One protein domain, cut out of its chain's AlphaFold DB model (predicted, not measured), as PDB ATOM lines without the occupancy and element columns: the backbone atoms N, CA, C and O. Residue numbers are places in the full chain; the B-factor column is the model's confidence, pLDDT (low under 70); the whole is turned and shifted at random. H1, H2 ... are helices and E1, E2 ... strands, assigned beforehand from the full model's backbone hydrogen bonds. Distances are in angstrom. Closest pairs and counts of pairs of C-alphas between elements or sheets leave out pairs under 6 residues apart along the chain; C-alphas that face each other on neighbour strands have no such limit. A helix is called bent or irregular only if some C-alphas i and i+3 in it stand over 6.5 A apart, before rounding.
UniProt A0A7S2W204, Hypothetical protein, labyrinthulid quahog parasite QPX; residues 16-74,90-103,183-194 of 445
ATOM      1  N   THR A  16      51.755  12.350  86.735       93.31
ATOM      2  CA  THR A  16      53.066  12.029  87.305       93.31
ATOM      3  C   THR A  16      53.763  10.913  86.509       93.31
ATOM      4  O   THR A  16      53.114   9.908  86.206       93.31
ATOM      5  N   PRO A  17      55.071  11.040  86.201       96.25
ATOM      6  CA  PRO A  17      55.810  10.024  85.456       96.25
ATOM      7  C   PRO A  17      55.708   8.631  86.092       96.25
ATOM      8  O   PRO A  17      55.950   8.466  87.289       96.25
ATOM      9  N   ALA A  18      55.413   7.609  85.286       96.38
ATOM     10  CA  ALA A  18      55.252   6.236  85.779       96.38
ATOM     11  C   ALA A  18      56.522   5.704  86.471       96.38
ATOM     12  O   ALA A  18      56.435   5.056  87.514       96.38
ATOM     13  N   ALA A  19      57.703   6.053  85.950       96.38
ATOM     14  CA  ALA A  19      58.985   5.682  86.547       96.38
ATOM     15  C   ALA A  19      59.177   6.282  87.955       96.38
ATOM     16  O   ALA A  19      59.684   5.606  88.849       96.38
ATOM     17  N   HIS A  20      58.704   7.512  88.189       97.12
ATOM     18  CA  HIS A  20      58.722   8.133  89.518       97.12
ATOM     19  C   HIS A  20      57.815   7.385  90.506       97.12
ATOM     20  O   HIS A  20      58.201   7.148  91.652       97.12
ATOM     21  N   ILE A  21      56.621   6.976  90.062       97.50
ATOM     22  CA  ILE A  21      55.675   6.208  90.886       97.50
ATOM     23  C   ILE A  21      56.271   4.841  91.246       97.50
ATOM     24  O   ILE A  21      56.257   4.453  92.415       97.50
ATOM     25  N   ALA A  22      56.834   4.132  90.263       97.25
ATOM     26  CA  ALA A  22      57.474   2.834  90.473       97.25
ATOM     27  C   ALA A  22      58.655   2.931  91.452       97.25
ATOM     28  O   ALA A  22      58.769   2.118  92.370       97.25
ATOM     29  N   TYR A  23      59.486   3.967  91.317       96.88
ATOM     30  CA  TYR A  23      60.582   4.224  92.247       96.88
ATOM     31  C   TYR A  23      60.092   4.547  93.662       96.88
ATOM     32  O   TYR A  23      60.592   3.977  94.630       96.88
ATOM     33  N   SER A  24      59.065   5.389  93.792       96.56
ATOM     34  CA  SER A  24      58.460   5.718  95.090       96.56
ATOM     35  C   SER A  24      57.915   4.469  95.792       96.56
ATOM     36  O   SER A  24      58.074   4.308  97.002       96.56
ATOM     37  N   LEU A  25      57.321   3.541  95.034       97.56
ATOM     38  CA  LEU A  25      56.880   2.247  95.554       97.56
ATOM     39  C   LEU A  25      58.062   1.377  96.010       97.56
ATOM     40  O   LEU A  25      57.996   0.770  97.079       97.56
ATOM     41  N   ALA A  26      59.149   1.326  95.233       96.75
ATOM     42  CA  ALA A  26      60.360   0.602  95.616       96.75
ATOM     43  C   ALA A  26      60.965   1.164  96.913       96.75
ATOM     44  O   ALA A  26      61.322   0.389  97.802       96.75
ATOM     45  N   GLN A  27      60.985   2.491  97.064       95.25
ATOM     46  CA  GLN A  27      61.455   3.179  98.267       95.25
ATOM     47  C   GLN A  27      60.597   2.835  99.492       95.25
ATOM     48  O   GLN A  27      61.127   2.486 100.542       95.25
ATOM     49  N   GLN A  28      59.266   2.826  99.356       96.38
ATOM     50  CA  GLN A  28      58.360   2.401 100.437       96.38
ATOM     51  C   GLN A  28      58.581   0.946 100.879       96.38
ATOM     52  O   GLN A  28      58.235   0.572 101.999       96.38
ATOM     53  N   LYS A  29      59.129   0.106  99.995       97.00
ATOM     54  CA  LYS A  29      59.471  -1.291 100.285       97.00
ATOM     55  C   LYS A  29      60.932  -1.487 100.696       97.00
ATOM     56  O   LYS A  29      61.305  -2.635 100.925       97.00
ATOM     57  N   ASN A  30      61.728  -0.419 100.804       92.94
ATOM     58  CA  ASN A  30      63.179  -0.470 101.023       92.94
ATOM     59  C   ASN A  30      63.899  -1.373  99.997       92.94
ATOM     60  O   ASN A  30      64.790  -2.146 100.343       92.94
ATOM     61  N   LYS A  31      63.446  -1.334  98.737       93.44
ATOM     62  CA  LYS A  31      64.010  -2.074  97.591       93.44
ATOM     63  C   LYS A  31      64.524  -1.133  96.496       93.44
ATOM     64  O   LYS A  31      64.648  -1.522  95.339       93.44
ATOM     65  N   ASP A  32      64.762   0.128  96.830       91.00
ATOM     66  CA  ASP A  32      65.208   1.165  95.913       91.00
ATOM     67  C   ASP A  32      66.707   1.045  95.593       91.00
ATOM     68  O   ASP A  32      67.565   1.318  96.425       91.00
ATOM     69  N   THR A  33      67.044   0.704  94.349       89.69
ATOM     70  CA  THR A  33      68.437   0.602  93.875       89.69
ATOM     71  C   THR A  33      68.929   1.911  93.239       89.69
ATOM     72  O   THR A  33      68.169   2.877  93.083       89.69
ATOM     73  N   LYS A  34      70.224   1.983  92.888       88.06
ATOM     74  CA  LYS A  34      70.767   3.072  92.053       88.06
ATOM     75  C   LYS A  34      70.176   3.029  90.639       88.06
ATOM     76  O   LYS A  34      69.746   4.076  90.165       88.06
ATOM     77  N   GLY A  35      70.065   1.839  90.040       89.88
ATOM     78  CA  GLY A  35      69.396   1.627  88.754       89.88
ATOM     79  C   GLY A  35      67.965   2.167  88.745       89.88
ATOM     80  O   GLY A  35      67.622   2.991  87.905       89.88
ATOM     81  N   PHE A  36      67.148   1.844  89.754       93.00
ATOM     82  CA  PHE A  36      65.773   2.358  89.821       93.00
ATOM     83  C   PHE A  36      65.698   3.882  89.964       93.00
ATOM     84  O   PHE A  36      64.803   4.502  89.392       93.00
ATOM     85  N   LEU A  37      66.635   4.498  90.695       94.19
ATOM     86  CA  LEU A  37      66.718   5.958  90.777       94.19
ATOM     87  C   LEU A  37      67.076   6.564  89.413       94.19
ATOM     88  O   LEU A  37      66.469   7.553  89.008       94.19
ATOM     89  N   TRP A  38      68.015   5.958  88.683       94.38
ATOM     90  CA  TRP A  38      68.357   6.389  87.328       94.38
ATOM     91  C   TRP A  38      67.168   6.284  86.370       94.38
ATOM     92  O   TRP A  38      66.855   7.252  85.683       94.38
ATOM     93  N   LEU A  39      66.436   5.167  86.382       95.50
ATOM     94  CA  LEU A  39      65.227   5.001  85.568       95.50
ATOM     95  C   LEU A  39      64.154   6.044  85.914       95.50
ATOM     96  O   LEU A  39      63.505   6.586  85.018       95.50
ATOM     97  N   ALA A  40      63.990   6.386  87.198       97.25
ATOM     98  CA  ALA A  40      63.091   7.457  87.627       97.25
ATOM     99  C   ALA A  40      63.519   8.827  87.084       97.25
ATOM    100  O   ALA A  40      62.675   9.590  86.605       97.25
ATOM    101  N   ILE A  41      64.820   9.126  87.118       97.44
ATOM    102  CA  ILE A  41      65.405  10.345  86.551       97.44
ATOM    103  C   ILE A  41      65.165  10.408  85.036       97.44
ATOM    104  O   ILE A  41      64.658  11.417  84.544       97.44
ATOM    105  N   VAL A  42      65.473   9.334  84.302       97.25
ATOM    106  CA  VAL A  42      65.301   9.245  82.841       97.25
ATOM    107  C   VAL A  42      63.830   9.401  82.461       97.25
ATOM    108  O   VAL A  42      63.498  10.248  81.635       97.25
ATOM    109  N   GLY A  43      62.920   8.678  83.121       97.31
ATOM    110  CA  GLY A  43      61.482   8.794  82.867       97.31
ATOM    111  C   GLY A  43      60.920  10.182  83.198       97.31
ATOM    112  O   GLY A  43      60.091  10.710  82.463       97.31
ATOM    113  N   THR A  44      61.406  10.823  84.265       97.81
ATOM    114  CA  THR A  44      61.025  12.210  84.597       97.81
ATOM    115  C   THR A  44      61.548  13.194  83.545       97.81
ATOM    116  O   THR A  44      60.834  14.112  83.146       97.81
ATOM    117  N   THR A  45      62.769  12.972  83.056       97.69
ATOM    118  CA  THR A  45      63.397  13.780  82.000       97.69
ATOM    119  C   THR A  45      62.663  13.628  80.671       97.69
ATOM    120  O   THR A  45      62.403  14.634  80.021       97.69
ATOM    121  N   TYR A  46      62.218  12.420  80.307       96.31
ATOM    122  CA  TYR A  46      61.363  12.198  79.136       96.31
ATOM    123  C   TYR A  46      60.102  13.064  79.180       96.31
ATOM    124  O   TYR A  46      59.822  13.798  78.235       96.31
ATOM    125  N   HIS A  47      59.375  13.053  80.300       94.81
ATOM    126  CA  HIS A  47      58.176  13.879  80.438       94.81
ATOM    127  C   HIS A  47      58.475  15.383  80.337       94.81
ATOM    128  O   HIS A  47      57.655  16.130  79.807       94.81
ATOM    129  N   TYR A  48      59.625  15.844  80.827       94.31
ATOM    130  CA  TYR A  48      60.025  17.243  80.676       94.31
ATOM    131  C   TYR A  48      60.330  17.600  79.215       94.31
ATOM    132  O   TYR A  48      59.779  18.572  78.702       94.31
ATOM    133  N   LEU A  49      61.126  16.781  78.517       92.94
ATOM    134  CA  LEU A  49      61.496  17.012  77.115       92.94
ATOM    135  C   LEU A  49      60.290  16.968  76.167       92.94
ATOM    136  O   LEU A  49      60.217  17.764  75.239       92.94
ATOM    137  N   MET A  50      59.317  16.092  76.429       89.88
ATOM    138  CA  MET A  50      58.090  15.982  75.627       89.88
ATOM    139  C   MET A  50      57.032  17.048  75.963       89.88
ATOM    140  O   MET A  50      55.917  16.993  75.450       89.88
ATOM    141  N   ASN A  51      57.342  18.022  76.830       89.12
ATOM    142  CA  ASN A  51      56.388  19.017  77.342       89.12
ATOM    143  C   ASN A  51      55.159  18.388  78.037       89.12
ATOM    144  O   ASN A  51      54.047  18.913  77.980       89.12
ATOM    145  N   HIS A  52      55.354  17.250  78.704       90.88
ATOM    146  CA  HIS A  52      54.346  16.567  79.521       90.88
ATOM    147  C   HIS A  52      54.416  16.964  81.004       90.88
ATOM    148  O   HIS A  52      53.484  16.677  81.755       90.88
ATOM    149  N   LEU A  53      55.508  17.607  81.434       91.94
ATOM    150  CA  LEU A  53      55.745  18.033  82.814       91.94
ATOM    151  C   LEU A  53      56.246  19.481  82.883       91.94
ATOM    152  O   LEU A  53      57.205  19.845  82.207       91.94
ATOM    153  N   GLU A  54      55.593  20.308  83.702       90.75
ATOM    154  CA  GLU A  54      55.941  21.726  83.835       90.75
ATOM    155  C   GLU A  54      57.314  21.903  84.495       90.75
ATOM    156  O   GLU A  54      57.678  21.156  85.407       90.75
ATOM    157  N   GLY A  55      58.048  22.945  84.091       92.00
ATOM    158  CA  GLY A  55      59.393  23.239  84.598       92.00
ATOM    159  C   GLY A  55      59.512  23.262  86.132       92.00
ATOM    160  O   GLY A  55      60.396  22.588  86.662       92.00
ATOM    161  N   PRO A  56      58.625  23.952  86.879       93.38
ATOM    162  CA  PRO A  56      58.673  23.953  88.345       93.38
ATOM    163  C   PRO A  56      58.480  22.564  88.969       93.38
ATOM    164  O   PRO A  56      59.140  22.225  89.952       93.38
ATOM    165  N   HIS A  57      57.608  21.736  88.387       94.12
ATOM    166  CA  HIS A  57      57.374  20.374  88.865       94.12
ATOM    167  C   HIS A  57      58.580  19.479  88.553       94.12
ATOM    168  O   HIS A  57      59.062  18.771  89.438       94.12
ATOM    169  N   TYR A  58      59.130  19.569  87.339       95.94
ATOM    170  CA  TYR A  58      60.383  18.902  86.985       95.94
ATOM    171  C   TYR A  58      61.503  19.268  87.966       95.94
ATOM    172  O   TYR A  58      62.099  18.382  88.575       95.94
ATOM    173  N   HIS A  59      61.719  20.564  88.211       95.81
ATOM    174  CA  HIS A  59      62.729  21.050  89.148       95.81
ATOM    175  C   HIS A  59      62.545  20.463  90.556       95.81
ATOM    176  O   HIS A  59      63.503  19.966  91.144       95.81
ATOM    177  N   SER A  60      61.313  20.444  91.078       96.81
ATOM    178  CA  SER A  60      61.013  19.855  92.389       96.81
ATOM    179  C   SER A  60      61.399  18.371  92.475       96.81
ATOM    180  O   SER A  60      61.954  17.931  93.489       96.81
ATOM    181  N   LEU A  61      61.127  17.587  91.427       97.19
ATOM    182  CA  LEU A  61      61.495  16.168  91.377       97.19
ATOM    183  C   LEU A  61      63.012  15.984  91.282       97.19
ATOM    184  O   LEU A  61      63.576  15.193  92.034       97.19
ATOM    185  N   ILE A  62      63.686  16.755  90.426       97.38
ATOM    186  CA  ILE A  62      65.145  16.711  90.277       97.38
ATOM    187  C   ILE A  62      65.853  17.084  91.583       97.38
ATOM    188  O   ILE A  62      66.792  16.396  91.980       97.38
ATOM    189  N   MET A  63      65.392  18.113  92.300       97.19
ATOM    190  CA  MET A  63      65.953  18.470  93.609       97.19
ATOM    191  C   MET A  63      65.762  17.350  94.638       97.19
ATOM    192  O   MET A  63      66.680  17.046  95.402       97.19
ATOM    193  N   SER A  64      64.608  16.677  94.608       96.44
ATOM    194  CA  SER A  64      64.340  15.514  95.464       96.44
ATOM    195  C   SER A  64      65.285  14.351  95.141       96.44
ATOM    196  O   SER A  64      65.900  13.785  96.043       96.44
ATOM    197  N   TYR A  65      65.482  14.035  93.857       96.81
ATOM    198  CA  TYR A  65      66.451  13.025  93.428       96.81
ATOM    199  C   TYR A  65      67.888  13.406  93.793       96.81
ATOM    200  O   TYR A  65      68.657  12.539  94.194       96.81
ATOM    201  N   ASN A  66      68.251  14.690  93.729       95.56
ATOM    202  CA  ASN A  66      69.595  15.159  94.073       95.56
ATOM    203  C   ASN A  66      69.901  14.899  95.553       95.56
ATOM    204  O   ASN A  66      70.991  14.444  95.894       95.56
ATOM    205  N   GLN A  67      68.918  15.097  96.437       93.19
ATOM    206  CA  GLN A  67      69.067  14.731  97.843       93.19
ATOM    207  C   GLN A  67      69.304  13.223  98.021       93.19
ATOM    208  O   GLN A  67      70.156  12.823  98.812       93.19
ATOM    209  N   LEU A  68      68.597  12.381  97.260       92.62
ATOM    210  CA  LEU A  68      68.771  10.926  97.305       92.62
ATOM    211  C   LEU A  68      70.139  10.490  96.770       92.62
ATOM    212  O   LEU A  68      70.762   9.611  97.361       92.62
ATOM    213  N   VAL A  69      70.629  11.123  95.702       90.94
ATOM    214  CA  VAL A  69      71.986  10.904  95.183       90.94
ATOM    215  C   VAL A  69      73.014  11.266  96.255       90.94
ATOM    216  O   VAL A  69      73.812  10.412  96.629       90.94
ATOM    217  N   LYS A  70      72.936  12.472  96.833       88.75
ATOM    218  CA  LYS A  70      73.852  12.933  97.894       88.75
ATOM    219  C   LYS A  70      73.879  12.003  99.107       88.75
ATOM    220  O   LYS A  70      74.949  11.749  99.645       88.75
ATOM    221  N   ASN A  71      72.729  11.463  99.507       85.00
ATOM    222  CA  ASN A  71      72.635  10.521 100.626       85.00
ATOM    223  C   ASN A  71      73.282   9.152 100.326       85.00
ATOM    224  O   ASN A  71      73.603   8.416 101.256       85.00
ATOM    225  N   ARG A  72      73.437   8.785  99.047       79.12
ATOM    226  CA  ARG A  72      73.940   7.478  98.588       79.12
ATOM    227  C   ARG A  72      75.391   7.512  98.102       79.12
ATOM    228  O   ARG A  72      75.974   6.451  97.868       79.12
ATOM    229  N   THR A  73      75.972   8.694  97.914       69.12
ATOM    230  CA  THR A  73      77.378   8.839  97.529       69.12
ATOM    231  C   THR A  73      78.268   8.566  98.742       69.12
ATOM    232  O   THR A  73      78.484   9.441  99.580       69.12
ATOM    233  N   SER A  74      78.794   7.343  98.850       57.34
ATOM    234  CA  SER A  74      79.871   7.029  99.798       57.34
ATOM    235  C   SER A  74      81.109   7.873  99.480       57.34
ATOM    236  O   SER A  74      81.428   8.083  98.309       57.34
ATOM    237  N   ALA A  90      88.713   4.301  90.205       51.03
ATOM    238  CA  ALA A  90      87.667   4.114  89.208       51.03
ATOM    239  C   ALA A  90      86.823   2.881  89.573       51.03
ATOM    240  O   ALA A  90      86.790   1.876  88.867       51.03
ATOM    241  N   HIS A  91      86.180   2.921  90.733       50.34
ATOM    242  CA  HIS A  91      85.123   1.997  91.095       50.34
ATOM    243  C   HIS A  91      83.864   2.824  91.309       50.34
ATOM    244  O   HIS A  91      83.915   3.881  91.931       50.34
ATOM    245  N   SER A  92      82.745   2.297  90.821       55.88
ATOM    246  CA  SER A  92      81.375   2.799  90.943       55.88
ATOM    247  C   SER A  92      80.901   3.750  89.844       55.88
ATOM    248  O   SER A  92      81.222   4.932  89.780       55.88
ATOM    249  N   GLU A  93      80.067   3.177  88.985       62.72
ATOM    250  CA  GLU A  93      78.875   3.801  88.421       62.72
ATOM    251  C   GLU A  93      78.359   4.934  89.318       62.72
ATOM    252  O   GLU A  93      77.912   4.712  90.457       62.72
ATOM    253  N   ASN A  94      78.460   6.159  88.812       79.31
ATOM    254  CA  ASN A  94      78.091   7.345  89.557       79.31
ATOM    255  C   ASN A  94      77.030   8.131  88.795       79.31
ATOM    256  O   ASN A  94      77.232   8.542  87.650       79.31
ATOM    257  N   ILE A  95      75.900   8.332  89.465       89.50
ATOM    258  CA  ILE A  95      74.880   9.290  89.061       89.50
ATOM    259  C   ILE A  95      75.280  10.609  89.705       89.50
ATOM    260  O   ILE A  95      75.418  10.694  90.922       89.50
ATOM    261  N   GLU A  96      75.462  11.638  88.897       91.31
ATOM    262  CA  GLU A  96      75.919  12.943  89.349       91.31
ATOM    263  C   GLU A  96      74.938  14.018  88.912       91.31
ATOM    264  O   GLU A  96      74.496  14.034  87.762       91.31
ATOM    265  N   PHE A  97      74.613  14.923  89.833       94.69
ATOM    266  CA  PHE A  97      73.844  16.116  89.515       94.69
ATOM    267  C   PHE A  97      74.690  17.077  88.675       94.69
ATOM    268  O   PHE A  97      75.816  17.402  89.050       94.69
ATOM    269  N   VAL A  98      74.133  17.553  87.564       94.12
ATOM    270  CA  VAL A  98      74.787  18.505  86.661       94.12
ATOM    271  C   VAL A  98      73.798  19.563  86.201       94.12
ATOM    272  O   VAL A  98      72.609  19.285  86.053       94.12
ATOM    273  N   GLU A  99      74.298  20.762  85.920       93.31
ATOM    274  CA  GLU A  99      73.553  21.729  85.120       93.31
ATOM    275  C   GLU A  99      73.650  21.298  83.654       93.31
ATOM    276  O   GLU A  99      74.736  21.220  83.073       93.31
ATOM    277  N   GLU A 100      72.513  20.945  83.067       94.31
ATOM    278  CA  GLU A 100      72.414  20.610  81.657       94.31
ATOM    279  C   GLU A 100      71.952  21.827  80.865       94.31
ATOM    280  O   GLU A 100      71.266  22.711  81.377       94.31
ATOM    281  N   THR A 101      72.331  21.888  79.594       95.00
ATOM    282  CA  THR A 101      71.869  22.953  78.705       95.00
ATOM    283  C   THR A 101      70.764  22.448  77.791       95.00
ATOM    284  O   THR A 101      70.611  21.249  77.557       95.00
ATOM    285  N   ARG A 102      70.000  23.359  77.187       94.88
ATOM    286  CA  ARG A 102      69.047  23.035  76.109       94.88
ATOM    287  C   ARG A 102      69.742  22.662  74.784       94.88
ATOM    288  O   ARG A 102      69.160  22.838  73.715       94.88
ATOM    289  N   LEU A 103      70.993  22.189  74.849       96.06
ATOM    290  CA  LEU A 103      71.749  21.663  73.722       96.06
ATOM    291  C   LEU A 103      71.644  20.137  73.681       96.06
ATOM    292  O   LEU A 103      72.142  19.436  74.558       96.06
ATOM    293  N   THR A 183      69.774  26.846  80.776       93.56
ATOM    294  CA  THR A 183      70.378  25.875  81.690       93.56
ATOM    295  C   THR A 183      69.343  25.364  82.683       93.56
ATOM    296  O   THR A 183      68.508  26.132  83.163       93.56
ATOM    297  N   TYR A 184      69.377  24.072  82.991       94.44
ATOM    298  CA  TYR A 184      68.488  23.448  83.963       94.44
ATOM    299  C   TYR A 184      69.182  22.286  84.680       94.44
ATOM    300  O   TYR A 184      69.944  21.529  84.082       94.44
ATOM    301  N   GLY A 185      68.860  22.101  85.960       96.38
ATOM    302  CA  GLY A 185      69.374  20.980  86.743       96.38
ATOM    303  C   GLY A 185      68.912  19.633  86.186       96.38
ATOM    304  O   GLY A 185      67.727  19.436  85.912       96.38
ATOM    305  N   SER A 186      69.845  18.698  86.052       97.06
ATOM    306  CA  SER A 186      69.624  17.336  85.565       97.06
ATOM    307  C   SER A 186      70.676  16.393  86.165       97.06
ATOM    308  O   SER A 186      71.321  16.705  87.170       97.06
ATOM    309  N   PHE A 187      70.847  15.215  85.570       96.25
ATOM    310  CA  PHE A 187      71.840  14.235  85.984       96.25
ATOM    311  C   PHE A 187      72.604  13.667  84.797       96.25
ATOM    312  O   PHE A 187      72.086  13.554  83.684       96.25
ATOM    313  N   GLN A 188      73.825  13.226  85.073       93.44
ATOM    314  CA  GLN A 188      74.589  12.377  84.176       93.44
ATOM    315  C   GLN A 188      74.992  11.085  84.871       93.44
ATOM    316  O   GLN A 188      75.252  11.057  86.074       93.44
ATOM    317  N   PHE A 189      75.069  10.025  84.080       90.06
ATOM    318  CA  PHE A 189      75.616   8.748  84.483       90.06
ATOM    319  C   PHE A 189      77.032   8.608  83.935       90.06
ATOM    320  O   PHE A 189      77.283   8.848  82.750       90.06
ATOM    321  N   ARG A 190      77.965   8.223  84.808       85.69
ATOM    322  CA  ARG A 190      79.346   7.906  84.447       85.69
ATOM    323  C   ARG A 190      79.694   6.518  84.945       85.69
ATOM    324  O   ARG A 190      79.513   6.229  86.126       85.69
ATOM    325  N   SER A 191      80.247   5.694  84.065       78.12
ATOM    326  CA  SER A 191      80.813   4.411  84.456       78.12
ATOM    327  C   SER A 191      82.178   4.173  83.819       78.12
ATOM    328  O   SER A 191      82.347   4.160  82.591       78.12
ATOM    329  N   GLY A 192      83.175   4.027  84.696       68.75
ATOM    330  CA  GLY A 192      84.588   3.949  84.337       68.75
ATOM    331  C   GLY A 192      85.025   5.092  83.415       68.75
ATOM    332  O   GLY A 192      84.554   6.222  83.519       68.75
ATOM    333  N   PHE A 193      85.921   4.772  82.481       61.94
ATOM    334  CA  PHE A 193      86.383   5.691  81.432       61.94
ATOM    335  C   PHE A 193      85.601   5.548  80.114       61.94
ATOM    336  O   PHE A 193      85.925   6.212  79.133       61.94
ATOM    337  N   ASN A 194      84.601   4.661  80.069       65.75
ATOM    338  CA  ASN A 194      84.043   4.152  78.814       65.75
ATOM    339  C   ASN A 194      82.651   4.686  78.478       65.75
ATOM    340  O   ASN A 194      82.303   4.712  77.298       65.75
TER     341      ASN A 194
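This is residues 16 to 74, 90 to 103 and 183 to 194 of the 445 residues of the protein "Hypothetical protein" of labyrinthulid quahog parasite QPX (UniProt A0A7S2W204). A bent two-stranded antiparallel ribbon, E1 and E2, packs over the side-by-side helices H2 and H3; H1 packs on H2, away from the ribbon. The printed part has 85 residues, with H1, H2, H3, E1, E2 along the chain, class mixed. It is compact, radius of gyration of the C-alphas 12.9 A, spanning 36 by 34 by 20 A.

E1 is residues 94 to 101, 20.0 A; E2, 183 to 191, 24.0 A, ends at (80.813, 4.411, 84.456). H3 is residues 55 to 72, 25.6 A; H2, 34 to 49, 22.4 A; H1, 18 to 28, 15.5 A, begins at (55.252, 6.236, 85.779).

N 96 of E1 and O 188 of E2 are within hydrogen-bond range, 2.9 A. The closest C-alphas of H3 and E1, Asn 66 and Phe 97, are 6.3 A apart; of H2 and E2, Ile 41 and Phe 187, 7.5 A. Hairpin H2 and H3 touch, closest C-alphas Tyr 48 and Tyr 58, 6.5 A, at a shallow tilt of 14 degrees, opposite ways. Hairpin H1 and H2 touch, closest C-alphas Ala 19 and Ala 40, 4.6 A. In H1, H2 and H3 every O i to N i+4 pair is within range.

The printed part has two cuts, one between residues 74 and 90, whose C-alphas are 13.5 A apart, and one between residues 103 and 183, whose C-alphas are 9.1 A apart. Residues 73 to 74, 90 to 93 and 192 to 194 have pLDDT under 70.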